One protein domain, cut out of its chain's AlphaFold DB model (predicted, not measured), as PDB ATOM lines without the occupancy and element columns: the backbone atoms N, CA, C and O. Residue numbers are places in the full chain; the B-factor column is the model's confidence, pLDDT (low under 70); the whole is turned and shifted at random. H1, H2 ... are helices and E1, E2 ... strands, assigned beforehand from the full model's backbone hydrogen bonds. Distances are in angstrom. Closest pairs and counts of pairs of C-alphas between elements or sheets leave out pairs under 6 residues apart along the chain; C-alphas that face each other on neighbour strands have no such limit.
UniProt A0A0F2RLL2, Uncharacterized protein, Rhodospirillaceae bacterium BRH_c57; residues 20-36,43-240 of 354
ATOM      1  N   VAL A  20     -54.726  19.661   1.317       47.91
ATOM      2  CA  VAL A  20     -54.606  19.502   2.769       47.91
ATOM      3  C   VAL A  20     -55.951  19.105   3.328       47.91
ATOM      4  O   VAL A  20     -56.898  19.884   3.303       47.91
ATOM      5  N   SER A  21     -56.001  17.905   3.878       42.72
ATOM      6  CA  SER A  21     -57.112  17.418   4.680       42.72
ATOM      7  C   SER A  21     -56.882  17.835   6.133       42.72
ATOM      8  O   SER A  21     -55.867  17.454   6.690       42.72
ATOM      9  N   ILE A  22     -57.765  18.623   6.751       43.44
ATOM     10  CA  ILE A  22     -57.729  19.003   8.182       43.44
ATOM     11  C   ILE A  22     -59.079  18.651   8.792       43.44
ATOM     12  O   ILE A  22     -60.088  18.843   8.139       43.44
ATOM     13  N   SER A  23     -59.166  18.163  10.027       34.62
ATOM     14  CA  SER A  23     -60.475  17.951  10.692       34.62
ATOM     15  C   SER A  23     -61.267  19.255  10.792       34.62
ATOM     16  O   SER A  23     -60.749  20.301  10.406       34.62
ATOM     17  N   GLU A  24     -62.517  19.221  11.274       36.47
ATOM     18  CA  GLU A  24     -63.318  20.415  11.618       36.47
ATOM     19  C   GLU A  24     -62.638  21.242  12.725       36.47
ATOM     20  O   GLU A  24     -63.090  21.392  13.854       36.47
ATOM     21  N   CYS A  25     -61.458  21.741  12.412       36.41
ATOM     22  CA  CYS A  25     -60.524  22.348  13.302       36.41
ATOM     23  C   CYS A  25     -60.470  23.786  12.842       36.41
ATOM     24  O   CYS A  25     -59.893  24.142  11.808       36.41
ATOM     25  N   THR A  26     -61.115  24.631  13.626       44.84
ATOM     26  CA  THR A  26     -61.094  26.079  13.473       44.84
ATOM     27  C   THR A  26     -59.733  26.629  13.922       44.84
ATOM     28  O   THR A  26     -59.639  27.593  14.669       44.84
ATOM     29  N   ILE A  27     -58.638  26.000  13.468       47.50
ATOM     30  CA  ILE A  27     -57.253  26.458  13.655       47.50
ATOM     31  C   ILE A  27     -57.062  27.797  12.932       47.50
ATOM     32  O   ILE A  27     -56.259  28.635  13.334       47.50
ATOM     33  N   PHE A  28     -57.854  28.032  11.886       51.31
ATOM     34  CA  PHE A  28     -57.782  29.227  11.065       51.31
ATOM     35  C   PHE A  28     -58.987  30.119  11.356       51.31
ATOM     36  O   PHE A  28     -59.990  30.105  10.642       51.31
ATOM     37  N   HIS A  29     -58.892  30.852  12.462       49.69
ATOM     38  CA  HIS A  29     -59.670  32.064  12.700       49.69
ATOM     39  C   HIS A  29     -58.796  33.247  12.310       49.69
ATOM     40  O   HIS A  29     -58.006  33.746  13.114       49.69
ATOM     41  N   VAL A  30     -58.888  33.646  11.051       48.22
ATOM     42  CA  VAL A  30     -57.937  34.562  10.438       48.22
ATOM     43  C   VAL A  30     -58.689  35.731   9.799       48.22
ATOM     44  O   VAL A  30     -59.741  35.523   9.210       48.22
ATOM     45  N   GLN A  31     -58.187  36.963   9.957       47.62
ATOM     46  CA  GLN A  31     -58.849  38.181   9.461       47.62
ATOM     47  C   GLN A  31     -58.037  38.849   8.330       47.62
ATOM     48  O   GLN A  31     -56.804  38.878   8.403       47.62
ATOM     49  N   PRO A  32     -58.681  39.464   7.317       40.28
ATOM     50  CA  PRO A  32     -58.005  40.381   6.400       40.28
ATOM     51  C   PRO A  32     -57.457  41.594   7.166       40.28
ATOM     52  O   PRO A  32     -58.173  42.207   7.963       40.28
ATOM     53  N   ARG A  33     -56.204  41.999   6.920       43.25
ATOM     54  CA  ARG A  33     -55.695  43.266   7.478       43.25
ATOM     55  C   ARG A  33     -56.393  44.429   6.770       43.25
ATOM     56  O   ARG A  33     -56.144  44.648   5.586       43.25
ATOM     57  N   SER A  34     -57.226  45.196   7.475       39.28
ATOM     58  CA  SER A  34     -57.765  46.436   6.909       39.28
ATOM     59  C   SER A  34     -56.652  47.486   6.803       39.28
ATOM     60  O   SER A  34     -55.696  47.504   7.581       39.28
ATOM     61  N   SER A  35     -56.741  48.387   5.824       39.34
ATOM     62  CA  SER A  35     -55.791  49.499   5.669       39.34
ATOM     63  C   SER A  35     -55.740  50.402   6.912       39.34
ATOM     64  O   SER A  35     -54.671  50.908   7.247       39.34
ATOM     65  N   ALA A  36     -56.856  50.522   7.637       40.56
ATOM     66  CA  ALA A  36     -56.973  51.280   8.882       40.56
ATOM     67  C   ALA A  36     -56.329  50.592  10.104       40.56
ATOM     68  O   ALA A  36     -56.023  51.260  11.086       40.56
ATOM     69  N   ASP A  43     -50.179  45.093  20.826       35.22
ATOM     70  CA  ASP A  43     -50.100  45.057  22.291       35.22
ATOM     71  C   ASP A  43     -51.453  45.014  23.017       35.22
ATOM     72  O   ASP A  43     -51.513  45.034  24.245       35.22
ATOM     73  N   SER A  44     -52.577  44.889  22.301       36.44
ATOM     74  CA  SER A  44     -53.834  44.532  22.969       36.44
ATOM     75  C   SER A  44     -53.766  43.050  23.362       36.44
ATOM     76  O   SER A  44     -54.168  42.186  22.578       36.44
ATOM     77  N   GLY A  45     -53.226  42.758  24.550       34.03
ATOM     78  CA  GLY A  45     -53.004  41.434  25.157       34.03
ATOM     79  C   GLY A  45     -54.252  40.574  25.404       34.03
ATOM     80  O   GLY A  45     -54.320  39.822  26.375       34.03
ATOM     81  N   ALA A  46     -55.258  40.655  24.537       38.53
ATOM     82  CA  ALA A  46     -56.410  39.775  24.539       38.53
ATOM     83  C   ALA A  46     -55.964  38.361  24.136       38.53
ATOM     84  O   ALA A  46     -55.900  38.028  22.952       38.53
ATOM     85  N   ARG A  47     -55.678  37.509  25.129       45.97
ATOM     86  CA  ARG A  47     -55.607  36.054  24.934       45.97
ATOM     87  C   ARG A  47     -56.936  35.597  24.349       45.97
ATOM     88  O   ARG A  47     -57.976  35.728  24.992       45.97
ATOM     89  N   ARG A  48     -56.915  35.079  23.122       52.44
ATOM     90  CA  ARG A  48     -58.131  34.619  22.450       52.44
ATOM     91  C   ARG A  48     -58.205  33.105  22.486       52.44
ATOM     92  O   ARG A  48     -57.336  32.413  21.964       52.44
ATOM     93  N   VAL A  49     -59.282  32.641  23.102       48.75
ATOM     94  CA  VAL A  49     -59.692  31.248  23.206       48.75
ATOM     95  C   VAL A  49     -60.655  30.939  22.064       48.75
ATOM     96  O   VAL A  49     -61.653  31.641  21.913       48.75
ATOM     97  N   SER A  50     -60.375  29.901  21.278       48.22
ATOM     98  CA  SER A  50     -61.411  29.196  20.516       48.22
ATOM     99  C   SER A  50     -61.544  27.797  21.102       48.22
ATOM    100  O   SER A  50     -60.547  27.079  21.160       48.22
ATOM    101  N   MET A  51     -62.731  27.460  21.605       41.69
ATOM    102  CA  MET A  51     -63.037  26.155  22.189       41.69
ATOM    103  C   MET A  51     -63.866  25.371  21.181       41.69
ATOM    104  O   MET A  51     -64.861  25.888  20.671       41.69
ATOM    105  N   LEU A  52     -63.428  24.157  20.869       48.72
ATOM    106  CA  LEU A  52     -64.121  23.254  19.967       48.72
ATOM    107  C   LEU A  52     -64.288  21.917  20.687       48.72
ATOM    108  O   LEU A  52     -63.312  21.304  21.126       48.72
ATOM    109  N   GLU A  53     -65.529  21.462  20.786       40.34
ATOM    110  CA  GLU A  53     -65.791  20.036  20.931       40.34
ATOM    111  C   GLU A  53     -65.446  19.401  19.587       40.34
ATOM    112  O   GLU A  53     -65.866  19.885  18.536       40.34
ATOM    113  N   THR A  54     -64.588  18.387  19.597       47.81
ATOM    114  CA  THR A  54     -64.099  17.796  18.354       47.81
ATOM    115  C   THR A  54     -64.148  16.282  18.442       47.81
ATOM    116  O   THR A  54     -63.800  15.724  19.480       47.81
ATOM    117  N   ASP A  55     -64.411  15.617  17.318       43.00
ATOM    118  CA  ASP A  55     -64.299  14.156  17.172       43.00
ATOM    119  C   ASP A  55     -62.841  13.651  17.229       43.00
ATOM    120  O   ASP A  55     -62.515  12.553  16.761       43.00
ATOM    121  N   TRP A  56     -61.910  14.458  17.747       51.91
ATOM    122  CA  TRP A  56     -60.520  14.069  17.892       51.91
ATOM    123  C   TRP A  56     -60.441  12.983  18.946       51.91
ATOM    124  O   TRP A  56     -60.324  13.255  20.141       51.91
ATOM    125  N   LYS A  57     -60.466  11.736  18.468       49.81
ATOM    126  CA  LYS A  57     -60.350  10.562  19.319       49.81
ATOM    127  C   LYS A  57     -59.169  10.741  20.281       49.81
ATOM    128  O   LYS A  57     -58.139  11.297  19.895       49.81
ATOM    129  N   PRO A  58     -59.259  10.254  21.513       49.94
ATOM    130  CA  PRO A  58     -58.131  10.151  22.441       49.94
ATOM    131  C   PRO A  58     -56.942   9.409  21.809       49.94
ATOM    132  O   PRO A  58     -57.089   8.677  20.822       49.94
ATOM    133  N   LEU A  59     -55.719   9.616  22.299       50.72
ATOM    134  CA  LEU A  59     -54.618   8.712  21.951       50.72
ATOM    135  C   LEU A  59     -54.907   7.316  22.482       50.72
ATOM    136  O   LEU A  59     -55.532   7.160  23.524       50.72
ATOM    137  N   ALA A  60     -54.367   6.296  21.819       42.62
ATOM    138  CA  ALA A  60     -54.339   4.949  22.387       42.62
ATOM    139  C   ALA A  60     -53.651   4.928  23.767       42.62
ATOM    140  O   ALA A  60     -54.014   4.129  24.617       42.62
ATOM    141  N   LYS A  61     -52.710   5.857  24.000       46.66
ATOM    142  CA  LYS A  61     -52.051   6.096  25.292       46.66
ATOM    143  C   LYS A  61     -52.866   6.979  26.257       46.66
ATOM    144  O   LYS A  61     -52.525   7.022  27.431       46.66
ATOM    145  N   ASP A  62     -53.899   7.678  25.770       45.47
ATOM    146  CA  ASP A  62     -54.844   8.444  26.601       45.47
ATOM    147  C   ASP A  62     -55.980   7.538  27.132       45.47
ATOM    148  O   ASP A  62     -56.709   7.953  28.023       45.47
ATOM    149  N   LYS A  63     -56.151   6.321  26.585       45.38
ATOM    150  CA  LYS A  63     -57.081   5.314  27.113       45.38
ATOM    151  C   LYS A  63     -56.392   4.539  28.235       45.38
ATOM    152  O   LYS A  63     -55.383   3.876  27.971       45.38
ATOM    153  N   ALA A  64     -56.932   4.545  29.455       46.56
ATOM    154  CA  ALA A  64     -56.553   3.497  30.394       46.56
ATOM    155  C   ALA A  64     -57.066   2.146  29.859       46.56
ATOM    156  O   ALA A  64     -58.052   2.076  29.114       46.56
ATOM    157  N   LYS A  65     -56.378   1.044  30.187       43.31
ATOM    158  CA  LYS A  65     -56.815  -0.304  29.786       43.31
ATOM    159  C   LYS A  65     -58.256  -0.536  30.269       43.31
ATOM    160  O   LYS A  65     -58.471  -0.665  31.467       43.31
ATOM    161  N   GLY A  66     -59.203  -0.644  29.335       45.97
ATOM    162  CA  GLY A  66     -60.606  -0.973  29.618       45.97
ATOM    163  C   GLY A  66     -61.600   0.196  29.600       45.97
ATOM    164  O   GLY A  66     -62.770  -0.037  29.874       45.97
ATOM    165  N   GLU A  67     -61.181   1.421  29.264       51.69
ATOM    166  CA  GLU A  67     -62.075   2.593  29.281       51.69
ATOM    167  C   GLU A  67     -62.929   2.779  28.011       51.69
ATOM    168  O   GLU A  67     -62.479   2.568  26.875       51.69
ATOM    169  N   ILE A  68     -64.173   3.218  28.248       52.97
ATOM    170  CA  ILE A  68     -65.147   3.730  27.268       52.97
ATOM    171  C   ILE A  68     -64.561   4.975  26.592       52.97
ATOM    172  O   ILE A  68     -63.767   5.675  27.205       52.97
ATOM    173  N   ASP A  69     -64.929   5.238  25.332       59.41
ATOM    174  CA  ASP A  69     -64.378   6.327  24.514       59.41
ATOM    175  C   ASP A  69     -64.269   7.667  25.282       59.41
ATOM    176  O   ASP A  69     -65.290   8.297  25.570       59.41
ATOM    177  N   PRO A  70     -63.037   8.110  25.615       62.62
ATOM    178  CA  PRO A  70     -62.828   9.331  26.389       62.62
ATOM    179  C   PRO A  70     -63.366  10.574  25.665       62.62
ATOM    180  O   PRO A  70     -63.179  10.730  24.454       62.62
ATOM    181  N   VAL A  71     -63.980  11.493  26.415       64.50
ATOM    182  CA  VAL A  71     -64.416  12.803  25.900       64.50
ATOM    183  C   VAL A  71     -63.195  13.711  25.801       64.50
ATOM    184  O   VAL A  71     -62.457  13.832  26.777       64.50
ATOM    185  N   VAL A  72     -62.971  14.350  24.646       66.94
ATOM    186  CA  VAL A  72     -61.840  15.266  24.415       66.94
ATOM    187  C   VAL A  72     -62.349  16.601  23.909       66.94
ATOM    188  O   VAL A  72     -63.007  16.684  22.875       66.94
ATOM    189  N   GLU A  73     -61.951  17.663  24.592       71.81
ATOM    190  CA  GLU A  73     -62.148  19.027  24.127       71.81
ATOM    191  C   GLU A  73     -60.809  19.631  23.725       71.81
ATOM    192  O   GLU A  73     -59.809  19.457  24.428       71.81
ATOM    193  N   VAL A  74     -60.788  20.349  22.601       70.94
ATOM    194  CA  VAL A  74     -59.584  20.995  22.076       70.94
ATOM    195  C   VAL A  74     -59.808  22.498  22.000       70.94
ATOM    196  O   VAL A  74     -60.835  22.995  21.542       70.94
ATOM    197  N   GLN A  75     -58.808  23.242  22.441       74.50
ATOM    198  CA  GLN A  75     -58.822  24.682  22.532       74.50
ATOM    199  C   GLN A  75     -57.559  25.255  21.903       74.50
ATOM    200  O   GLN A  75     -56.446  24.912  22.294       74.50
ATOM    201  N   PHE A  76     -57.714  26.199  20.981       76.50
ATOM    202  CA  PHE A  76     -56.579  26.938  20.432       76.50
ATOM    203  C   PHE A  76     -56.476  28.313  21.086       76.50
ATOM    204  O   PHE A  76     -57.445  29.078  21.154       76.50
ATOM    205  N   LEU A  77     -55.277  28.613  21.576       78.06
ATOM    206  CA  LEU A  77     -54.897  29.864  22.210       78.06
ATOM    207  C   LEU A  77     -54.015  30.655  21.255       78.06
ATOM    208  O   LEU A  77     -52.861  30.296  21.013       78.06
ATOM    209  N   PHE A  78     -54.560  31.757  20.749       80.25
ATOM    210  CA  PHE A  78     -53.851  32.665  19.858       80.25
ATOM    211  C   PHE A  78     -53.361  33.865  20.674       80.25
ATOM    212  O   PHE A  78     -54.188  34.640  21.165       80.25
ATOM    213  N   PRO A  79     -52.040  34.035  20.853       74.25
ATOM    214  CA  PRO A  79     -51.497  35.156  21.620       74.25
ATOM    215  C   PRO A  79     -51.611  36.488  20.872       74.25
ATOM    216  O   PRO A  79     -51.470  37.543  21.476       74.25
ATOM    217  N   GLN A  80     -51.861  36.439  19.563       77.44
ATOM    218  CA  GLN A  80     -51.962  37.605  18.700       77.44
ATOM    219  C   GLN A  80     -52.896  37.344  17.520       77.44
ATOM    220  O   GLN A  80     -53.346  36.222  17.276       77.44
ATOM    221  N   TRP A  81     -53.166  38.407  16.770       75.75
ATOM    222  CA  TRP A  81     -53.964  38.358  15.558       75.75
ATOM    223  C   TRP A  81     -53.263  37.598  14.432       75.75
ATOM    224  O   TRP A  81     -52.139  37.929  14.054       75.75
ATOM    225  N   MET A  82     -53.984  36.640  13.853       82.25
ATOM    226  CA  MET A  82     -53.556  35.900  12.671       82.25
ATOM    227  C   MET A  82     -54.261  36.456  11.432       82.25
ATOM    228  O   MET A  82     -55.474  36.681  11.440       82.25
ATOM    229  N   GLY A  83     -53.480  36.718  10.382       84.38
ATOM    230  CA  GLY A  83     -53.943  37.195   9.074       84.38
ATOM    231  C   GLY A  83     -53.782  36.129   7.991       84.38
ATOM    232  O   GLY A  83     -53.209  35.074   8.252       84.38
ATOM    233  N   GLU A  84     -54.312  36.371   6.788       89.69
ATOM    234  CA  GLU A  84     -54.357  35.362   5.709       89.69
ATOM    235  C   GLU A  84     -52.996  34.689   5.473       89.69
ATOM    236  O   GLU A  84     -52.914  33.480   5.272       89.69
ATOM    237  N   PHE A  85     -51.913  35.457   5.580       91.69
ATOM    238  CA  PHE A  85     -50.557  34.951   5.411       91.69
ATOM    239  C   PHE A  85     -50.213  33.848   6.429       91.69
ATOM    240  O   PHE A  85     -49.555  32.878   6.064       91.69
ATOM    241  N   HIS A  86     -50.677  33.958   7.680       91.81
ATOM    242  CA  HIS A  86     -50.488  32.933   8.714       91.81
ATOM    243  C   HIS A  86     -51.194  31.630   8.339       91.81
ATOM    244  O   HIS A  86     -50.585  30.566   8.411       91.81
ATOM    245  N   GLU A  87     -52.443  31.705   7.876       89.50
ATOM    246  CA  GLU A  87     -53.164  30.525   7.382       89.50
ATOM    247  C   GLU A  87     -52.481  29.926   6.148       89.50
ATOM    248  O   GLU A  87     -52.355  28.710   6.040       89.50
ATOM    249  N   SER A  88     -52.005  30.759   5.224       91.19
ATOM    250  CA  SER A  88     -51.302  30.309   4.019       91.19
ATOM    251  C   SER A  88     -50.007  29.578   4.314       91.19
ATOM    252  O   SER A  88     -49.765  28.517   3.737       91.19
ATOM    253  N   VAL A  89     -49.219  30.077   5.263       93.31
ATOM    254  CA  VAL A  89     -48.013  29.388   5.726       93.31
ATOM    255  C   VAL A  89     -48.372  28.089   6.440       93.31
ATOM    256  O   VAL A  89     -47.822  27.050   6.093       93.31
ATOM    257  N   LEU A  90     -49.328  28.105   7.373       91.94
ATOM    258  CA  LEU A  90     -49.704  26.905   8.119       91.94
ATOM    259  C   LEU A  90     -50.275  25.806   7.207       91.94
ATOM    260  O   LEU A  90     -49.837  24.663   7.289       91.94
ATOM    261  N   LEU A  91     -51.182  26.142   6.286       89.56
ATOM    262  CA  LEU A  91     -51.678  25.185   5.293       89.56
ATOM    263  C   LEU A  91     -50.555  24.659   4.398       89.56
ATOM    264  O   LEU A  91     -50.543  23.481   4.068       89.56
ATOM    265  N   SER A  92     -49.561  25.479   4.068       91.31
ATOM    266  CA  SER A  92     -48.410  25.019   3.284       91.31
ATOM    267  C   SER A  92     -47.505  24.068   4.055       91.31
ATOM    268  O   SER A  92     -47.048  23.082   3.484       91.31
ATOM    269  N   ILE A  93     -47.283  24.313   5.349       91.62
ATOM    270  CA  ILE A  93     -46.570  23.378   6.229       91.62
ATOM    271  C   ILE A  93     -47.297  22.028   6.234       91.62
ATOM    272  O   ILE A  93     -46.668  20.989   6.037       91.62
ATOM    273  N   LEU A  94     -48.622  22.043   6.393       88.31
ATOM    274  CA  LEU A  94     -49.435  20.827   6.394       88.31
ATOM    275  C   LEU A  94     -49.437  20.128   5.027       88.31
ATOM    276  O   LEU A  94     -49.338  18.907   4.982       88.31
ATOM    277  N   ALA A  95     -49.477  20.870   3.919       86.00
ATOM    278  CA  ALA A  95     -49.371  20.309   2.571       86.00
ATOM    279  C   ALA A  95     -48.017  19.626   2.338       86.00
ATOM    280  O   ALA A  95     -47.951  18.543   1.764       86.00
ATOM    281  N   ILE A  96     -46.926  20.243   2.800       86.50
ATOM    282  CA  ILE A  96     -45.582  19.662   2.713       86.50
ATOM    283  C   ILE A  96     -45.495  18.401   3.580       86.50
ATOM    284  O   ILE A  96     -44.993  17.379   3.112       86.50
ATOM    285  N   ALA A  97     -46.037  18.435   4.801       83.69
ATOM    286  CA  ALA A  97     -46.113  17.266   5.676       83.69
ATOM    287  C   ALA A  97     -46.928  16.122   5.044       83.69
ATOM    288  O   ALA A  97     -46.521  14.962   5.113       83.69
ATOM    289  N   ALA A  98     -48.037  16.444   4.368       78.69
ATOM    290  CA  ALA A  98     -48.889  15.473   3.689       78.69
ATOM    291  C   ALA A  98     -48.150  14.709   2.578       78.69
ATOM    292  O   ALA A  98     -48.402  13.521   2.387       78.69
ATOM    293  N   ARG A  99     -47.215  15.361   1.872       77.38
ATOM    294  CA  ARG A  99     -46.429  14.738   0.790       77.38
ATOM    295  C   ARG A  99     -45.388  13.742   1.278       77.38
ATOM    296  O   ARG A  99     -44.956  12.899   0.495       77.38
ATOM    297  N   LYS A 100     -44.952  13.832   2.537       69.50
ATOM    298  CA  LYS A 100     -44.062  12.812   3.096       69.50
ATOM    299  C   LYS A 100     -44.825  11.490   3.185       69.50
ATOM    300  O   LYS A 100     -45.974  11.469   3.638       69.50
ATOM    301  N   SER A 101     -44.192  10.398   2.748       59.72
ATOM    302  CA  SER A 101     -44.781   9.060   2.845       59.72
ATOM    303  C   SER A 101     -45.096   8.736   4.310       59.72
ATOM    304  O   SER A 101     -44.372   9.203   5.187       59.72
ATOM    305  N   PRO A 102     -46.133   7.939   4.623       60.47
ATOM    306  CA  PRO A 102     -46.441   7.561   6.005       60.47
ATOM    307  C   PRO A 102     -45.244   6.982   6.775       60.47
ATOM    308  O   PRO A 102     -45.123   7.230   7.967       60.47
ATOM    309  N   ASN A 103     -44.331   6.295   6.078       53.72
ATOM    310  CA  ASN A 103     -43.104   5.732   6.652       53.72
ATOM    311  C   ASN A 103     -41.987   6.778   6.844       53.72
ATOM    312  O   ASN A 103     -41.116   6.583   7.679       53.72
ATOM    313  N   ALA A 104     -42.005   7.877   6.079       49.28
ATOM    314  CA  ALA A 104     -41.087   9.020   6.203       49.28
ATOM    315  C   ALA A 104     -41.678  10.182   7.027       49.28
ATOM    316  O   ALA A 104     -41.023  11.204   7.247       49.28
ATOM    317  N   ARG A 105     -42.936  10.062   7.469       57.78
ATOM    318  CA  ARG A 105     -43.514  10.864   8.548       57.78
ATOM    319  C   ARG A 105     -42.934  10.296   9.836       57.78
ATOM    320  O   ARG A 105     -43.568   9.495  10.506       57.78
ATOM    321  N   GLU A 106     -41.675  10.637  10.084       49.88
ATOM    322  CA  GLU A 106     -40.874  10.164  11.210       49.88
ATOM    323  C   GLU A 106     -41.616  10.418  12.520       49.88
ATOM    324  O   GLU A 106     -41.598  11.526  13.053       49.88
ATOM    325  N   PHE A 107     -42.290   9.390  13.029       52.25
ATOM    326  CA  PHE A 107     -42.760   9.366  14.399       52.25
ATOM    327  C   PHE A 107     -41.523   9.164  15.258       52.25
ATOM    328  O   PHE A 107     -40.983   8.063  15.330       52.25
ATOM    329  N   VAL A 108     -41.020  10.263  15.821       50.44
ATOM    330  CA  VAL A 108     -39.765  10.284  16.577       50.44
ATOM    331  C   VAL A 108     -39.947   9.559  17.909       50.44
ATOM    332  O   VAL A 108     -40.143  10.170  18.960       50.44
ATOM    333  N   SER A 109     -39.940   8.231  17.859       44.94
ATOM    334  CA  SER A 109     -39.697   7.397  19.026       44.94
ATOM    335  C   SER A 109     -38.292   6.794  19.019       44.94
ATOM    336  O   SER A 109     -37.735   6.729  20.110       44.94
ATOM    337  N   ASP A 110     -37.686   6.458  17.861       39.12
ATOM    338  CA  ASP A 110     -36.540   5.516  17.831       39.12
ATOM    339  C   ASP A 110     -35.452   5.684  16.719       39.12
ATOM    340  O   ASP A 110     -34.789   4.701  16.400       39.12
ATOM    341  N   PHE A 111     -35.204   6.859  16.111       39.12
ATOM    342  CA  PHE A 111     -34.135   7.007  15.083       39.12
ATOM    343  C   PHE A 111     -33.268   8.270  15.225       39.12
ATOM    344  O   PHE A 111     -33.735   9.253  15.795       39.12
ATOM    345  N   ASP A 112     -32.043   8.203  14.667       45.56
ATOM    346  CA  ASP A 112     -31.014   9.254  14.512       45.56
ATOM    347  C   ASP A 112     -31.576  10.541  13.876       45.56
ATOM    348  O   ASP A 112     -31.394  10.823  12.688       45.56
ATOM    349  N   THR A 113     -32.291  11.343  14.655       54.66
ATOM    350  CA  THR A 113     -32.513  12.748  14.330       54.66
ATOM    351  C   THR A 113     -31.204  13.508  14.500       54.66
ATOM    352  O   THR A 113     -30.377  13.169  15.345       54.66
ATOM    353  N   ASP A 114     -30.984  14.543  13.687       67.69
ATOM    354  CA  ASP A 114     -29.858  15.432  13.950       67.69
ATOM    355  C   ASP A 114     -30.040  16.134  15.313       67.69
ATOM    356  O   ASP A 114     -31.155  16.297  15.822       67.69
ATOM    357  N   GLU A 115     -28.928  16.554  15.923       73.38
ATOM    358  CA  GLU A 115     -28.919  17.136  17.273       73.38
ATOM    359  C   GLU A 115     -29.860  18.354  17.397       73.38
ATOM    360  O   GLU A 115     -30.397  18.653  18.466       73.38
ATOM    361  N   GLU A 116     -30.086  19.077  16.299       67.25
ATOM    362  CA  GLU A 116     -30.970  20.241  16.266       67.25
ATOM    363  C   GLU A 116     -32.455  19.867  16.250       67.25
ATOM    364  O   GLU A 116     -33.261  20.516  16.927       67.25
ATOM    365  N   MET A 117     -32.835  18.813  15.530       68.81
ATOM    366  CA  MET A 117     -34.188  18.268  15.549       68.81
ATOM    367  C   MET A 117     -34.510  17.633  16.894       68.81
ATOM    368  O   MET A 117     -35.603  17.867  17.420       68.81
ATOM    369  N   ASP A 118     -33.550  16.947  17.512       68.62
ATOM    370  CA  ASP A 118     -33.695  16.465  18.885       68.62
ATOM    371  C   ASP A 118     -33.920  17.613  19.869       68.62
ATOM    372  O   ASP A 118     -34.828  17.554  20.709       68.62
ATOM    373  N   LYS A 119     -33.172  18.717  19.735       71.94
ATOM    374  CA  LYS A 119     -33.408  19.933  20.528       71.94
ATOM    375  C   LYS A 119     -34.803  20.505  20.287       71.94
ATOM    376  O   LYS A 119     -35.467  20.881  21.252       71.94
ATOM    377  N   LEU A 120     -35.288  20.560  19.046       67.38
ATOM    378  CA  LEU A 120     -36.631  21.070  18.734       67.38
ATOM    379  C   LEU A 120     -37.744  20.224  19.356       67.38
ATOM    380  O   LEU A 120     -38.718  20.777  19.884       67.38
ATOM    381  N   ILE A 121     -37.590  18.903  19.310       67.31
ATOM    382  CA  ILE A 121     -38.527  17.940  19.891       67.31
ATOM    383  C   ILE A 121     -38.488  18.029  21.415       67.31
ATOM    384  O   ILE A 121     -39.535  18.170  22.045       67.31
ATOM    385  N   THR A 122     -37.294  18.091  22.005       68.75
ATOM    386  CA  THR A 122     -37.099  18.304  23.447       68.75
ATOM    387  C   THR A 122     -37.691  19.639  23.908       68.75
ATOM    388  O   THR A 122     -38.319  19.731  24.964       68.75
ATOM    389  N   LEU A 123     -37.567  20.698  23.102       66.31
ATOM    390  CA  LEU A 123     -38.204  21.993  23.352       66.31
ATOM    391  C   LEU A 123     -39.732  21.936  23.251       66.31
ATOM    392  O   LEU A 123     -40.404  22.763  23.865       66.31
ATOM    393  N   LEU A 124     -40.310  21.024  22.462       61.69
ATOM    394  CA  LEU A 124     -41.760  20.812  22.474       61.69
ATOM    395  C   LEU A 124     -42.172  20.037  23.716       61.69
ATOM    396  O   LEU A 124     -43.120  20.450  24.375       61.69
ATOM    397  N   ASP A 125     -41.462  18.956  24.034       65.50
ATOM    398  CA  ASP A 125     -41.753  18.089  25.178       65.50
ATOM    399  C   ASP A 125     -41.636  18.857  26.503       65.50
ATOM    400  O   ASP A 125     -42.541  18.795  27.327       65.50
ATOM    401  N   SER A 126     -40.604  19.688  26.670       62.72
ATOM    402  CA  SER A 126     -40.451  20.569  27.844       62.72
ATOM    403  C   SER A 126     -41.537  21.644  27.970       62.72
ATOM    404  O   SER A 126     -41.782  22.157  29.064       62.72
ATOM    405  N   LYS A 127     -42.201  22.005  26.865       62.16
ATOM    406  CA  LYS A 127     -43.333  22.942  26.859       62.16
ATOM    407  C   LYS A 127     -44.682  22.248  27.036       62.16
ATOM    408  O   LYS A 127     -45.683  22.947  27.211       62.16
ATOM    409  N   VAL A 128     -44.728  20.913  27.004       57.00
ATOM    410  CA  VAL A 128     -45.930  20.166  27.371       57.00
ATOM    411  C   VAL A 128     -46.149  20.341  28.869       57.00
ATOM    412  O   VAL A 128     -45.300  20.007  29.689       57.00
ATOM    413  N   LYS A 129     -47.307  20.888  29.230       59.09
ATOM    414  CA  LYS A 129     -47.774  20.943  30.620       59.09
ATOM    415  C   LYS A 129     -48.863  19.893  30.809       59.09
ATOM    416  O   LYS A 129     -49.698  19.751  29.916       59.09
ATOM    417  N   GLY A 130     -48.871  19.212  31.956       57.03
ATOM    418  CA  GLY A 130     -49.855  18.176  32.308       57.03
ATOM    419  C   GLY A 130     -49.323  16.740  32.195       57.03
ATOM    420  O   GLY A 130     -48.159  16.522  31.870       57.03
ATOM    421  N   ASP A 131     -50.189  15.758  32.454       51.03
ATOM    422  CA  ASP A 131     -49.832  14.357  32.758       51.03
ATOM    423  C   ASP A 131     -49.426  13.478  31.552       51.03
ATOM    424  O   ASP A 131     -49.623  12.259  31.558       51.03
ATOM    425  N   ARG A 132     -48.887  14.048  30.467       53.78
ATOM    426  CA  ARG A 132     -48.778  13.313  29.195       53.78
ATOM    427  C   ARG A 132     -47.403  12.699  28.924       53.78
ATOM    428  O   ARG A 132     -46.377  13.362  29.021       53.78
ATOM    429  N   LYS A 133     -47.406  11.434  28.474       53.62
ATOM    430  CA  LYS A 133     -46.242  10.732  27.899       53.62
ATOM    431  C   LYS A 133     -46.109  11.000  26.387       53.62
ATOM    432  O   LYS A 133     -47.111  11.217  25.708       53.62
ATOM    433  N   ARG A 134     -44.859  10.954  25.901       51.69
ATOM    434  CA  ARG A 134     -44.349  11.213  24.532       51.69
ATOM    435  C   ARG A 134     -45.351  10.938  23.397       51.69
ATOM    436  O   ARG A 134     -45.929   9.846  23.307       51.69
ATOM    437  N   LEU A 135     -45.505  11.932  22.521       61.28
ATOM    438  CA  LEU A 135     -46.424  11.923  21.385       61.28
ATOM    439  C   LEU A 135     -45.715  11.621  20.075       61.28
ATOM    440  O   LEU A 135     -44.631  12.128  19.819       61.28
ATOM    441  N   ASP A 136     -46.409  10.872  19.231       66.19
ATOM    442  CA  ASP A 136     -46.082  10.651  17.832       66.19
ATOM    443  C   ASP A 136     -46.192  12.001  17.090       66.19
ATOM    444  O   ASP A 136     -47.279  12.578  16.980       66.19
ATOM    445  N   ARG A 137     -45.056  12.551  16.650       74.00
ATOM    446  CA  ARG A 137     -44.937  13.876  16.011       74.00
ATOM    447  C   ARG A 137     -44.455  13.728  14.575       74.00
ATOM    448  O   ARG A 137     -43.809  12.744  14.258       74.00
ATOM    449  N   ILE A 138     -44.725  14.723  13.733       79.06
ATOM    450  CA  ILE A 138     -44.133  14.823  12.396       79.06
ATOM    451  C   ILE A 138     -43.020  15.864  12.409       79.06
ATOM    452  O   ILE A 138     -43.257  17.040  12.697       79.06
ATOM    453  N   ALA A 139     -41.826  15.416  12.039       82.56
ATOM    454  CA  ALA A 139     -40.658  16.233  11.753       82.56
ATOM    455  C   ALA A 139     -40.522  16.492  10.240       82.56
ATOM    456  O   ALA A 139     -40.676  15.595   9.400       82.56
ATOM    457  N   LEU A 140     -40.231  17.736   9.856       84.81
ATOM    458  CA  LEU A 140     -39.965  18.084   8.464       84.81
ATOM    459  C   LEU A 140     -38.900  19.167   8.328       84.81
ATOM    460  O   LEU A 140     -38.896  20.150   9.061       84.81
ATOM    461  N   THR A 141     -38.058  18.997   7.314       88.56
ATOM    462  CA  THR A 141     -37.112  20.004   6.838       88.56
ATOM    463  C   THR A 141     -37.600  20.498   5.486       88.56
ATOM    464  O   THR A 141     -38.020  19.713   4.632       88.56
ATOM    465  N   THR A 142     -37.609  21.810   5.303       91.38
ATOM    466  CA  THR A 142     -38.003  22.472   4.062       91.38
ATOM    467  C   THR A 142     -37.175  23.734   3.865       91.38
ATOM    468  O   THR A 142     -36.338  24.092   4.684       91.38
ATOM    469  N   GLN A 143     -37.413  24.420   2.758       93.88
ATOM    470  CA  GLN A 143     -36.755  25.667   2.405       93.88
ATOM    471  C   GLN A 143     -37.801  26.785   2.343       93.88
ATOM    472  O   GLN A 143     -38.947  26.567   1.928       93.88
ATOM    473  N   ALA A 144     -37.417  28.005   2.715       94.81
ATOM    474  CA  ALA A 144     -38.321  29.152   2.740       94.81
ATOM    475  C   ALA A 144     -38.950  29.448   1.364       94.81
ATOM    476  O   ALA A 144     -40.128  29.797   1.280       94.81
ATOM    477  N   SER A 145     -38.196  29.248   0.276       94.44
ATOM    478  CA  SER A 145     -38.685  29.448  -1.098       94.44
ATOM    479  C   SER A 145     -39.834  28.487  -1.468       94.44
ATOM    480  O   SER A 145     -40.924  28.970  -1.791       94.44
ATOM    481  N   PRO A 146     -39.674  27.147  -1.379       91.50
ATOM    482  CA  PRO A 146     -40.775  26.194  -1.534       91.50
ATOM    483  C   PRO A 146     -41.974  26.460  -0.626       91.50
ATOM    484  O   PRO A 146     -43.111  26.349  -1.086       91.50
ATOM    485  N   LEU A 147     -41.740  26.836   0.635       93.19
ATOM    486  CA  LEU A 147     -42.822  27.110   1.575       93.19
ATOM    487  C   LEU A 147     -43.659  28.323   1.136       93.19
ATOM    488  O   LEU A 147     -44.886  28.235   1.092       93.19
ATOM    489  N   LEU A 148     -43.013  29.424   0.733       93.88
ATOM    490  CA  LEU A 148     -43.697  30.610   0.201       93.88
ATOM    491  C   LEU A 148     -44.446  30.310  -1.099       93.88
ATOM    492  O   LEU A 148     -45.599  30.715  -1.241       93.88
ATOM    493  N   LYS A 149     -43.827  29.567  -2.024       91.88
ATOM    494  CA  LYS A 149     -44.473  29.166  -3.282       91.88
ATOM    495  C   LYS A 149     -45.716  28.317  -3.025       91.88
ATOM    496  O   LYS A 149     -46.763  28.585  -3.609       91.88
ATOM    497  N   SER A 150     -45.626  27.346  -2.115       88.94
ATOM    498  CA  SER A 150     -46.775  26.534  -1.702       88.94
ATOM    499  C   SER A 150     -47.872  27.379  -1.044       88.94
ATOM    500  O   SER A 150     -49.050  27.074  -1.207       88.94
ATOM    501  N   ALA A 151     -47.499  28.466  -0.364       90.00
ATOM    502  CA  ALA A 151     -48.427  29.415   0.249       90.00
ATOM    503  C   ALA A 151     -49.041  30.409  -0.750       90.00
ATOM    504  O   ALA A 151     -49.766  31.316  -0.337       90.00
ATOM    505  N   GLY A 152     -48.731  30.288  -2.047       89.38
ATOM    506  CA  GLY A 152     -49.166  31.235  -3.075       89.38
ATOM    507  C   GLY A 152     -48.552  32.627  -2.896       89.38
ATOM    508  O   GLY A 152     -49.164  33.631  -3.259       89.38
ATOM    509  N   LYS A 153     -47.368  32.721  -2.280       91.62
ATOM    510  CA  LYS A 153     -46.659  33.980  -2.030       91.62
ATOM    511  C   LYS A 153     -45.430  34.087  -2.922       91.62
ATOM    512  O   LYS A 153     -44.749  33.104  -3.203       91.62
ATOM    513  N   SER A 154     -45.123  35.310  -3.349       92.44
ATOM    514  CA  SER A 154     -43.893  35.582  -4.093       92.44
ATOM    515  C   SER A 154     -42.664  35.411  -3.198       92.44
ATOM    516  O   SER A 154     -42.695  35.755  -2.014       92.44
ATOM    517  N   THR A 155     -41.557  34.952  -3.773       93.62
ATOM    518  CA  THR A 155     -40.255  34.800  -3.102       93.62
ATOM    519  C   THR A 155     -39.467  36.114  -3.119       93.62
ATOM    520  O   THR A 155     -38.334  36.175  -3.583       93.62
ATOM    521  N   SER A 156     -40.106  37.201  -2.685       92.81
ATOM    522  CA  SER A 156     -39.467  38.516  -2.543       92.81
ATOM    523  C   SER A 156     -38.837  38.665  -1.157       92.81
ATOM    524  O   SER A 156     -39.341  38.075  -0.201       92.81
ATOM    525  N   ALA A 157     -37.796  39.498  -1.020       89.44
ATOM    526  CA  ALA A 157     -37.127  39.771   0.264       89.44
ATOM    527  C   ALA A 157     -38.126  40.104   1.391       89.44
ATOM    528  O   ALA A 157     -38.116  39.489   2.454       89.44
ATOM    529  N   LYS A 158     -39.108  40.964   1.092       92.50
ATOM    530  CA  LYS A 158     -40.199  41.325   2.009       92.50
ATOM    531  C   LYS A 158     -40.997  40.120   2.526       92.50
ATOM    532  O   LYS A 158     -41.434  40.111   3.675       92.50
ATOM    533  N   ASN A 159     -41.253  39.123   1.682       93.38
ATOM    534  CA  ASN A 159     -42.003  37.934   2.092       93.38
ATOM    535  C   ASN A 159     -41.139  36.934   2.863       93.38
ATOM    536  O   ASN A 159     -41.693  36.233   3.705       93.38
ATOM    537  N   TYR A 160     -39.822  36.894   2.639       92.62
ATOM    538  CA  TYR A 160     -38.901  36.132   3.487       92.62
ATOM    539  C   TYR A 160     -38.847  36.699   4.908       92.62
ATOM    540  O   TYR A 160     -39.056  35.961   5.869       92.62
ATOM    541  N   GLU A 161     -38.687  38.018   5.052       90.50
ATOM    542  CA  GLU A 161     -38.740  38.686   6.362       90.50
ATOM    543  C   GLU A 161     -40.074  38.421   7.070       90.50
ATOM    544  O   GLU A 161     -40.128  38.056   8.249       90.50
ATOM    545  N   ARG A 162     -41.182  38.546   6.326       93.38
ATOM    546  CA  ARG A 162     -42.523  38.286   6.855       93.38
ATOM    547  C   ARG A 162     -42.724  36.823   7.246       93.38
ATOM    548  O   ARG A 162     -43.420  36.571   8.228       93.38
ATOM    549  N   LEU A 163     -42.144  35.876   6.509       95.19
ATOM    550  CA  LEU A 163     -42.244  34.448   6.805       95.19
ATOM    551  C   LEU A 163     -41.673  34.137   8.184       95.19
ATOM    552  O   LEU A 163     -42.342  33.468   8.964       95.19
ATOM    553  N   HIS A 164     -40.487  34.658   8.506       92.44
ATOM    554  CA  HIS A 164     -39.875  34.417   9.807       92.44
ATOM    555  C   HIS A 164     -40.761  34.926  10.958       92.44
ATOM    556  O   HIS A 164     -41.015  34.196  11.916       92.44
ATOM    557  N   GLY A 165     -41.316  36.137  10.826       92.38
ATOM    558  CA  GLY A 165     -42.287  36.667  11.789       92.38
ATOM    559  C   GLY A 165     -43.533  35.785  11.916       92.38
ATOM    560  O   GLY A 165     -43.956  35.464  13.019       92.38
ATOM    561  N   VAL A 166     -44.078  35.309  10.795       93.50
ATOM    562  CA  VAL A 166     -45.259  34.433  10.780       93.50
ATOM    563  C   VAL A 166     -44.982  33.071  11.419       93.50
ATOM    564  O   VAL A 166     -45.828  32.579  12.163       93.50
ATOM    565  N   LEU A 167     -43.812  32.471  11.183       94.31
ATOM    566  CA  LEU A 167     -43.406  31.224  11.840       94.31
ATOM    567  C   LEU A 167     -43.287  31.416  13.357       94.31
ATOM    568  O   LEU A 167     -43.794  30.591  14.117       94.31
ATOM    569  N   LYS A 168     -42.703  32.539  13.795       92.19
ATOM    570  CA  LYS A 168     -42.625  32.931  15.211       92.19
ATOM    571  C   LYS A 168     -44.000  33.115  15.843       92.19
ATOM    572  O   LYS A 168     -44.217  32.711  16.981       92.19
ATOM    573  N   ASP A 169     -44.924  33.735  15.122       90.38
ATOM    574  CA  ASP A 169     -46.286  33.965  15.593       90.38
ATOM    575  C   ASP A 169     -47.052  32.643  15.737       90.38
ATOM    576  O   ASP A 169     -47.689  32.389  16.761       90.38
ATOM    577  N   LEU A 170     -46.968  31.785  14.715       90.75
ATOM    578  CA  LEU A 170     -47.633  30.486  14.681       90.75
ATOM    579  C   LEU A 170     -47.073  29.515  15.730       90.75
ATOM    580  O   LEU A 170     -47.853  28.796  16.350       90.75
ATOM    581  N   SER A 171     -45.762  29.524  15.993       90.12
ATOM    582  CA  SER A 171     -45.154  28.658  17.016       90.12
ATOM    583  C   SER A 171     -45.572  29.015  18.445       90.12
ATOM    584  O   SER A 171     -45.448  28.205  19.361       90.12
ATOM    585  N   ARG A 172     -46.111  30.224  18.658       89.00
ATOM    586  CA  ARG A 172     -46.674  30.650  19.948       89.00
ATOM    587  C   ARG A 172     -48.142  30.264  20.123       89.00
ATOM    588  O   ARG A 172     -48.682  30.449  21.217       89.00
ATOM    589  N   VAL A 173     -48.803  29.765  19.077       86.19
ATOM    590  CA  VAL A 173     -50.166  29.233  19.190       86.19
ATOM    591  C   VAL A 173     -50.106  27.966  20.026       86.19
ATOM    592  O   VAL A 173     -49.362  27.046  19.699       86.19
ATOM    593  N   ASN A 174     -50.894  27.910  21.098       83.25
ATOM    594  CA  ASN A 174     -50.979  26.719  21.937       83.25
ATOM    595  C   ASN A 174     -52.295  25.986  21.692       83.25
ATOM    596  O   ASN A 174     -53.365  26.588  21.700       83.25
ATOM    597  N   CYS A 175     -52.197  24.682  21.505       78.75
ATOM    598  CA  CYS A 175     -53.288  23.728  21.526       78.75
ATOM    599  C   CYS A 175     -53.427  23.209  22.963       78.75
ATOM    600  O   CYS A 175     -52.651  22.364  23.411       78.75
ATOM    601  N   GLY A 176     -54.375  23.772  23.707       76.06
ATOM    602  CA  GLY A 176     -54.862  23.199  24.954       76.06
ATOM    603  C   GLY A 176     -55.866  22.095  24.651       76.06
ATOM    604  O   GLY A 176     -56.625  22.184  23.695       76.06
ATOM    605  N   TYR A 177     -55.889  21.042  25.446       74.44
ATOM    606  CA  TYR A 177     -56.950  20.051  25.389       74.44
ATOM    607  C   TYR A 177     -57.196  19.488  26.774       74.44
ATOM    608  O   TYR A 177     -56.283  19.377  27.597       74.44
ATOM    609  N   ARG A 178     -58.444  19.124  27.023       75.69
ATOM    610  CA  ARG A 178     -58.848  18.445  28.245       75.69
ATOM    611  C   ARG A 178     -59.601  17.179  27.906       75.69
ATOM    612  O   ARG A 178     -60.258  17.115  26.870       75.69
ATOM    613  N   TRP A 179     -59.460  16.166  28.746       73.75
ATOM    614  CA  TRP A 179     -60.141  14.898  28.557       73.75
ATOM    615  C   TRP A 179     -60.631  14.307  29.870       73.75
ATOM    616  O   TRP A 179     -60.129  14.645  30.943       73.75
ATOM    617  N   LYS A 180     -61.616  13.423  29.757       73.12
ATOM    618  CA  LYS A 180     -62.152  12.608  30.848       73.12
ATOM    619  C   LYS A 180     -62.041  11.140  30.487       73.12
ATOM    620  O   LYS A 180     -62.338  10.791  29.350       73.12
ATOM    621  N   ALA A 181     -61.663  10.313  31.458       68.50
ATOM    622  CA  ALA A 181     -61.553   8.856  31.332       68.50
ATOM    623  C   ALA A 181     -62.830   8.194  30.782       68.50
ATOM    624  O   ALA A 181     -62.765   7.288  29.958       68.50
ATOM    625  N   SER A 182     -63.997   8.687  31.200       68.50
ATOM    626  CA  SER A 182     -65.305   8.294  30.672       68.50
ATOM    627  C   SER A 182     -66.276   9.474  30.731       68.50
ATOM    628  O   SER A 182     -65.990  10.492  31.370       68.50
ATOM    629  N   ALA A 183     -67.437   9.344  30.086       70.69
ATOM    630  CA  ALA A 183     -68.497  10.349  30.170       70.69
ATOM    631  C   ALA A 183     -69.012  10.541  31.610       70.69
ATOM    632  O   ALA A 183     -69.381  11.656  31.975       70.69
ATOM    633  N   GLU A 184     -68.990   9.486  32.436       75.25
ATOM    634  CA  GLU A 184     -69.379   9.553  33.851       75.25
ATOM    635  C   GLU A 184     -68.278  10.115  34.764       75.25
ATOM    636  O   GLU A 184     -68.543  10.443  35.918       75.25
ATOM    637  N   SER A 185     -67.039  10.233  34.280       75.75
ATOM    638  CA  SER A 185     -65.944  10.779  35.079       75.75
ATOM    639  C   SER A 185     -66.156  12.272  35.348       75.75
ATOM    640  O   SER A 185     -66.435  13.057  34.438       75.75
ATOM    641  N   GLU A 186     -65.988  12.704  36.597       79.19
ATOM    642  CA  GLU A 186     -66.062  14.126  36.959       79.19
ATOM    643  C   GLU A 186     -64.728  14.857  36.748       79.19
ATOM    644  O   GLU A 186     -64.716  16.046  36.419       79.19
ATOM    645  N   ALA A 187     -63.605  14.143  36.865       80.50
ATOM    646  CA  ALA A 187     -62.267  14.718  36.825       80.50
ATOM    647  C   ALA A 187     -61.781  14.948  35.388       80.50
ATOM    648  O   ALA A 187     -61.607  14.013  34.609       80.50
ATOM    649  N   TRP A 188     -61.516  16.211  35.054       79.38
ATOM    650  CA  TRP A 188     -60.847  16.579  33.811       79.38
ATOM    651  C   TRP A 188     -59.332  16.519  33.980       79.38
ATOM    652  O   TRP A 188     -58.761  17.243  34.796       79.38
ATOM    653  N   SER A 189     -58.672  15.750  33.128       77.81
ATOM    654  CA  SER A 189     -57.250  15.922  32.861       77.81
ATOM    655  C   SER A 189     -57.065  17.025  31.822       77.81
ATOM    656  O   SER A 189     -57.895  17.199  30.928       77.81
ATOM    657  N   THR A 190     -55.982  17.793  31.927       75.81
ATOM    658  CA  THR A 190     -55.687  18.892  30.998       75.81
ATOM    659  C   THR A 190     -54.242  18.820  30.538       75.81
ATOM    660  O   THR A 190     -53.357  18.407  31.287       75.81
ATOM    661  N   ALA A 191     -53.995  19.223  29.298       75.75
ATOM    662  CA  ALA A 191     -52.653  19.422  28.787       75.75
ATOM    663  C   ALA A 191     -52.632  20.522  27.727       75.75
ATOM    664  O   ALA A 191     -53.656  20.882  27.146       75.75
ATOM    665  N   SER A 192     -51.450  21.068  27.466       78.50
ATOM    666  CA  SER A 192     -51.257  22.052  26.404       78.50
ATOM    667  C   SER A 192     -49.927  21.848  25.703       78.50
ATOM    668  O   SER A 192     -48.923  21.613  26.371       78.50
ATOM    669  N   GLU A 193     -49.910  22.011  24.387       80.81
ATOM    670  CA  GLU A 193     -48.698  21.988  23.566       80.81
ATOM    671  C   GLU A 193     -48.724  23.115  22.528       80.81
ATOM    672  O   GLU A 193     -49.793  23.565  22.121       80.81
ATOM    673  N   SER A 194     -47.562  23.575  22.070       84.94
ATOM    674  CA  SER A 194     -47.494  24.517  20.948       84.94
ATOM    675  C   SER A 194     -47.856  23.833  19.624       84.94
ATOM    676  O   SER A 194     -47.625  22.636  19.455       84.94
ATOM    677  N   LEU A 195     -48.415  24.596  18.679       84.25
ATOM    678  CA  LEU A 195     -48.854  24.136  17.354       84.25
ATOM    679  C   LEU A 195     -47.710  23.456  16.577       84.25
ATOM    680  O   LEU A 195     -47.887  22.404  15.964       84.25
ATOM    681  N   PHE A 196     -46.527  24.062  16.628       89.00
ATOM    682  CA  PHE A 196     -45.263  23.491  16.176       89.00
ATOM    683  C   PHE A 196     -44.094  24.256  16.811       89.00
ATOM    684  O   PHE A 196     -44.263  25.393  17.255       89.00
ATOM    685  N   ASN A 197     -42.902  23.662  16.803       87.44
ATOM    686  CA  ASN A 197     -41.637  24.379  16.991       87.44
ATOM    687  C   ASN A 197     -40.878  24.414  15.663       87.44
ATOM    688  O   ASN A 197     -41.109  23.574  14.791       87.44
ATOM    689  N   TYR A 198     -39.982  25.388  15.513       92.12
ATOM    690  CA  TYR A 198     -39.167  25.520  14.313       92.12
ATOM    691  C   TYR A 198     -37.786  26.103  14.615       92.12
ATOM    692  O   TYR A 198     -37.637  26.866  15.573       92.12
ATOM    693  N   THR A 199     -36.815  25.787  13.763       91.75
ATOM    694  CA  THR A 199     -35.612  26.596  13.544       91.75
ATOM    695  C   THR A 199     -35.654  27.180  12.136       91.75
ATOM    696  O   THR A 199     -36.285  26.630  11.229       91.75
ATOM    697  N   PHE A 200     -35.036  28.346  11.974       91.50
ATOM    698  CA  PHE A 200     -34.911  29.017  10.689       91.50
ATOM    699  C   PHE A 200     -33.488  29.534  10.544       91.50
ATOM    700  O   PHE A 200     -33.059  30.375  11.334       91.50
ATOM    701  N   ASP A 201     -32.788  29.024   9.542       91.62
ATOM    702  CA  ASP A 201     -31.492  29.526   9.124       91.62
ATOM    703  C   ASP A 201     -31.719  30.627   8.081       91.62
ATOM    704  O   ASP A 201     -32.265  30.392   7.000       91.62
ATOM    705  N   ALA A 202     -31.351  31.857   8.438       87.31
ATOM    706  CA  ALA A 202     -31.543  33.019   7.580       87.31
ATOM    707  C   ALA A 202     -30.565  33.053   6.393       87.31
ATOM    708  O   ALA A 202     -30.903  33.651   5.370       87.31
ATOM    709  N   ASP A 203     -29.400  32.413   6.518       87.81
ATOM    710  CA  ASP A 203     -28.350  32.416   5.501       87.81
ATOM    711  C   ASP A 203     -28.662  31.391   4.408       87.81
ATOM    712  O   ASP A 203     -28.581  31.692   3.215       87.81
ATOM    713  N   THR A 204     -29.081  30.185   4.806       90.19
ATOM    714  CA  THR A 204     -29.444  29.118   3.857       90.19
ATOM    715  C   THR A 204     -30.916  29.156   3.447       90.19
ATOM    716  O   THR A 204     -31.282  28.629   2.396       90.19
ATOM    717  N   GLY A 205     -31.776  29.791   4.248       90.31
ATOM    718  CA  GLY A 205     -33.228  29.750   4.084       90.31
ATOM    719  C   GLY A 205     -33.856  28.427   4.534       90.31
ATOM    720  O   GLY A 205     -35.047  28.205   4.273       90.31
ATOM    721  N   GLU A 206     -33.084  27.558   5.193       93.75
ATOM    722  CA  GLU A 206     -33.551  26.275   5.697       93.75
ATOM    723  C   GLU A 206     -34.501  26.456   6.884       93.75
ATOM    724  O   GLU A 206     -34.291  27.267   7.786       93.75
ATOM    725  N   ILE A 207     -35.581  25.680   6.878       93.19
ATOM    726  CA  ILE A 207     -36.583  25.648   7.935       93.19
ATOM    727  C   ILE A 207     -36.722  24.207   8.405       93.19
ATOM    728  O   ILE A 207     -37.159  23.344   7.637       93.19
ATOM    729  N   ARG A 208     -36.448  23.966   9.684       90.38
ATOM    730  CA  ARG A 208     -36.745  22.690  10.342       90.38
ATOM    731  C   ARG A 208     -37.942  22.876  11.256       90.38
ATOM    732  O   ARG A 208     -38.029  23.868  11.973       90.38
ATOM    733  N   LEU A 209     -38.902  21.963  11.196       90.19
ATOM    734  CA  LEU A 209     -40.210  22.069  11.838       90.19
ATOM    735  C   LEU A 209     -40.565  20.751  12.525       90.19
ATOM    736  O   LEU A 209     -40.407  19.677  11.949       90.19
ATOM    737  N   SER A 210     -41.128  20.844  13.726       87.31
ATOM    738  CA  SER A 210     -41.741  19.714  14.424       87.31
ATOM    739  C   SER A 210     -43.179  20.067  14.780       87.31
ATOM    740  O   SER A 210     -43.430  21.021  15.520       87.31
ATOM    741  N   LEU A 211     -44.132  19.332  14.206       86.12
ATOM    742  CA  LEU A 211     -45.557  19.530  14.449       86.12
ATOM    743  C   LEU A 211     -45.951  18.987  15.821       86.12
ATOM    744  O   LEU A 211     -45.395  18.003  16.316       86.12
ATOM    745  N   SER A 212     -46.964  19.605  16.428       81.50
ATOM    746  CA  SER A 212     -47.562  19.073  17.649       81.50
ATOM    747  C   SER A 212     -48.076  17.647  17.426       81.50
ATOM    748  O   SER A 212     -48.496  17.280  16.317       81.50
ATOM    749  N   GLY A 213     -48.070  16.833  18.484       75.44
ATOM    750  CA  GLY A 213     -48.559  15.460  18.384       75.44
ATOM    751  C   GLY A 213     -50.032  15.423  17.989       75.44
ATOM    752  O   GLY A 213     -50.446  14.574  17.206       75.44
ATOM    753  N   ARG A 214     -50.826  16.397  18.456       75.31
ATOM    754  CA  ARG A 214     -52.219  16.583  18.040       75.31
ATOM    755  C   ARG A 214     -52.323  16.844  16.534       75.31
ATOM    756  O   ARG A 214     -52.995  16.076  15.852       75.31
ATOM    757  N   ILE A 215     -51.664  17.865  15.996       78.88
ATOM    758  CA  ILE A 215     -51.775  18.191  14.561       78.88
ATOM    759  C   ILE A 215     -51.314  17.034  13.683       78.88
ATOM    760  O   ILE A 215     -51.935  16.742  12.665       78.88
ATOM    761  N   SER A 216     -50.273  16.328  14.113       79.12
ATOM    762  CA  SER A 216     -49.728  15.177  13.396       79.12
ATOM    763  C   SER A 216     -50.768  14.069  13.164       79.12
ATOM    764  O   SER A 216     -50.695  13.358  12.164       79.12
ATOM    765  N   ARG A 217     -51.802  13.961  14.014       72.94
ATOM    766  CA  ARG A 217     -52.865  12.944  13.878       72.94
ATOM    767  C   ARG A 217     -53.749  13.126  12.659       72.94
ATOM    768  O   ARG A 217     -54.399  12.170  12.262       72.94
ATOM    769  N   ILE A 218     -53.759  14.316  12.062       72.69
ATOM    770  CA  ILE A 218     -54.433  14.570  10.784       72.69
ATOM    771  C   ILE A 218     -53.920  13.616   9.688       72.69
ATOM    772  O   ILE A 218     -54.611  13.305   8.725       72.69
ATOM    773  N   PHE A 219     -52.699  13.116   9.851       73.25
ATOM    774  CA  PHE A 219     -52.032  12.256   8.886       73.25
ATOM    775  C   PHE A 219     -52.023  10.777   9.287       73.25
ATOM    776  O   PHE A 219     -51.428   9.970   8.572       73.25
ATOM    777  N   VAL A 220     -52.645  10.426  10.419       69.31
ATOM    778  CA  VAL A 220     -52.669   9.059  10.951       69.31
ATOM    779  C   VAL A 220     -53.953   8.363  10.485       69.31
ATOM    780  O   VAL A 220     -55.043   8.815  10.844       69.31
ATOM    781  N   PRO A 221     -53.857   7.268   9.709       63.97
ATOM    782  CA  PRO A 221     -55.027   6.480   9.346       63.97
ATOM    783  C   PRO A 221     -55.628   5.787  10.578       63.97
ATOM    784  O   PRO A 221     -54.929   5.417  11.523       63.97
ATOM    785  N   THR A 222     -56.945   5.609  10.584       62.16
ATOM    786  CA  THR A 222     -57.663   4.786  11.555       62.16
ATOM    787  C   THR A 222     -57.358   3.303  11.347       62.16
ATOM    788  O   THR A 222     -56.761   2.897  10.353       62.16
ATOM    789  N   GLN A 223     -57.774   2.469  12.306       60.31
ATOM    790  CA  GLN A 223     -57.522   1.019  12.292       60.31
ATOM    791  C   GLN A 223     -58.049   0.309  11.034       60.31
ATOM    792  O   GLN A 223     -57.520  -0.728  10.656       60.31
ATOM    793  N   ASP A 224     -59.070   0.863  10.380       61.22
ATOM    794  CA  ASP A 224     -59.639   0.359   9.125       61.22
ATOM    795  C   ASP A 224     -58.932   0.907   7.867       61.22
ATOM    796  O   ASP A 224     -59.426   0.734   6.753       61.22
ATOM    797  N   GLY A 225     -57.797   1.593   8.037       55.75
ATOM    798  CA  GLY A 225     -57.014   2.194   6.960       55.75
ATOM    799  C   GLY A 225     -57.605   3.482   6.386       55.75
ATOM    800  O   GLY A 225     -57.001   4.067   5.488       55.75
ATOM    801  N   SER A 226     -58.760   3.950   6.875       55.88
ATOM    802  CA  SER A 226     -59.325   5.227   6.434       55.88
ATOM    803  C   SER A 226     -58.624   6.410   7.108       55.88
ATOM    804  O   SER A 226     -58.088   6.302   8.203       55.88
ATOM    805  N   LEU A 227     -58.569   7.567   6.455       56.78
ATOM    806  CA  LEU A 227     -58.239   8.812   7.152       56.78
ATOM    807  C   LEU A 227     -59.517   9.305   7.846       56.78
ATOM    808  O   LEU A 227     -60.609   9.142   7.294       56.78
ATOM    809  N   LEU A 228     -59.411   9.901   9.045       54.78
ATOM    810  CA  LEU A 228     -60.584  10.528   9.676       54.78
ATOM    811  C   LEU A 228     -61.189  11.552   8.702       54.78
ATOM    812  O   LEU A 228     -60.499  12.097   7.844       54.78
ATOM    813  N   ARG A 229     -62.499  11.803   8.785       52.31
ATOM    814  CA  ARG A 229     -63.134  12.774   7.886       52.31
ATOM    815  C   ARG A 229     -62.507  14.145   8.107       52.31
ATOM    816  O   ARG A 229     -62.602  14.723   9.188       52.31
ATOM    817  N   TYR A 230     -61.867  14.643   7.065       63.22
ATOM    818  CA  TYR A 230     -61.133  15.890   7.076       63.22
ATOM    819  C   TYR A 230     -61.659  16.795   5.957       63.22
ATOM    820  O   TYR A 230     -61.966  16.350   4.854       63.22
ATOM    821  N   VAL A 231     -61.747  18.083   6.253       67.06
ATOM    822  CA  VAL A 231     -61.895  19.186   5.315       67.06
ATOM    823  C   VAL A 231     -60.704  19.191   4.369       67.06
ATOM    824  O   VAL A 231     -59.594  19.504   4.789       67.06
ATOM    825  N   SER A 232     -60.943  18.894   3.097       73.38
ATOM    826  CA  SER A 232     -59.941  19.050   2.043       73.38
ATOM    827  C   SER A 232     -59.930  20.492   1.534       73.38
ATOM    828  O   SER A 232     -60.944  20.988   1.035       73.38
ATOM    829  N   ILE A 233     -58.785  21.163   1.643       83.12
ATOM    830  CA  ILE A 233     -58.519  22.471   1.040       83.12
ATOM    831  C   ILE A 233     -57.524  22.263  -0.096       83.12
ATOM    832  O   ILE A 233     -56.381  21.863   0.145       83.12
ATOM    833  N   SER A 234     -57.936  22.577  -1.328       84.56
ATOM    834  CA  SER A 234     -57.019  22.482  -2.459       84.56
ATOM    835  C   SER A 234     -56.086  23.682  -2.528       84.56
ATOM    836  O   SER A 234     -56.517  24.814  -2.774       84.56
ATOM    837  N   MET A 235     -54.781  23.441  -2.376       84.00
ATOM    838  CA  MET A 235     -53.781  24.505  -2.519       84.00
ATOM    839  C   MET A 235     -53.672  24.982  -3.973       84.00
ATOM    840  O   MET A 235     -53.279  26.122  -4.222       84.00
ATOM    841  N   SER A 236     -54.057  24.137  -4.936       85.81
ATOM    842  CA  SER A 236     -54.080  24.478  -6.362       85.81
ATOM    843  C   SER A 236     -55.204  25.454  -6.727       85.81
ATOM    844  O   SER A 236     -55.027  26.308  -7.593       85.81
ATOM    845  N   GLU A 237     -56.354  25.355  -6.058       89.19
ATOM    846  CA  GLU A 237     -57.438  26.330  -6.173       89.19
ATOM    847  C   GLU A 237     -57.065  27.624  -5.464       89.19
ATOM    848  O   GLU A 237     -57.190  28.714  -6.017       89.19
ATOM    849  N   ARG A 238     -56.541  27.491  -4.245       88.88
ATOM    850  CA  ARG A 238     -56.198  28.621  -3.390       88.88
ATOM    851  C   ARG A 238     -55.135  29.528  -4.002       88.88
ATOM    852  O   ARG A 238     -55.231  30.741  -3.863       88.88
ATOM    853  N   SER A 239     -54.166  28.968  -4.729       86.81
ATOM    854  CA  SER A 239     -53.141  29.745  -5.443       86.81
ATOM    855  C   SER A 239     -53.689  30.581  -6.607       86.81
ATOM    856  O   SER A 239     -53.020  31.516  -7.042       86.81
ATOM    857  N   LYS A 240     -54.899  30.281  -7.099       91.12
ATOM    858  CA  LYS A 240     -55.590  31.052  -8.147       91.12
ATOM    859  C   LYS A 240     -56.434  32.195  -7.578       91.12
ATOM    860  O   LYS A 240     -56.875  33.061  -8.333       91.12
TER     861      LYS A 240
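Overview. This is residues 20 to 36 and 43 to 240 of the 354 residues of an uncharacterized protein of Rhodospirillaceae bacterium BRH_c57 (UniProt A0A0F2RLL2). A small three-stranded sheet, E4 E8 E7, has H1 and H4 over one face and H2 over the other, and beside it a four-stranded sheet, E2 E3 E5 E6, reaches away, its strand E6 running on into E7. The short pair E1 and E9 packs on H1 through E1, and H5 lies near the middle of the whole. The printed part has 215 residues with six named helices and nine named strands, in the order E1 E2 E3 H1 H2 E4 H3 H4 E5 E6 E7 E8 H5 E9 H6; the three sheets are antiparallel. The class is mixed, helices and strands, and the whole is compact, with a radius of gyration of the C-alphas of 17.6 A and spans of 55 by 45 by 33 A.

Arrangement. E1, residues 20 to 22, is the antiparallel neighbour of E9, residues 231 to 234, with N 22 and O 231 at 2.8 A. Its closest C-alphas to H1, residues 84 to 99, are those of Val 20 and Ala 95, 5.3 A apart. E2, residues 48 to 53, and E3, residues 71 to 78, form a hairpin, with N 50 and O 76 at 3.0 A. E3 also neighbours E5, residues 174 to 180, with N 75 and O 176 at 2.7 A. E5 and E6, residues 189 to 194, form a hairpin, with N 175 and O 193 at 2.7 A. E6 runs on at 20 degrees into E7, residues 196 to 200. E7 and E8, residues 206 to 211, form a hairpin, with N 199 and O 208 at 2.9 A; E8 also neighbours E4, residues 139 to 143, with N 140 and O 209 at 2.9 A. Three layers, helices on both faces of a sheet, are made by H1 and H4, residues 157 to 171, on one face of E4 E8 E7 at heights of 9.4 and 10.2 A, and H2, residues 115 to 125, on the opposite face at 8.7 A. Residues 85 to 90 of H1 touch H4, about perpendicular at 78 degrees, closest at the C-alphas of His 86 and Val 166, 5.8 A. Residues 89 to 95 of H1 touch H3, residues 144 to 150, at 89 degrees, closest at the C-alphas of Ser 92 and Ser 150, 5.5 A. H5, residues 213 to 219, only grazes both larger sheets. H6, residues 235 to 238, is close to H1 but not clearly touching, the C-alphas of Ser 92 and Met 235 being 7.9 A apart. Every O i to N i+4 pair is within hydrogen-bond range in H1, H2, H3 and H4; H5 has 0 of 3, but 3 of 4 O i to N i+3 pairs, and H6 is too short for an O i to N i+4 pair.

Along the chain. E1 begins at C-alpha 20, (-54.606, 19.502, 2.769). E3 is 23.3 A long, H1 22.6 A, H4 21.6 A and E5 20.1 A from first to last C-alpha. H6 ends at C-alpha 238, (-56.198, 28.621, -3.390).

Size, cuts and confidence. The two C-alphas farthest apart, those of Ala 36 and Gly 66, are 56.3 A apart. Residues 37 to 42 are not printed, and C-alphas 36 and 43 are 16.3 A apart across this cut. The links E2 to E3, H1 to H2, H2 to E4 and H5 to E9 are long. The mean pLDDT of the printed part is 70.6, with 96 residues under 70, among them residues 20 to 36 and 43 to 72.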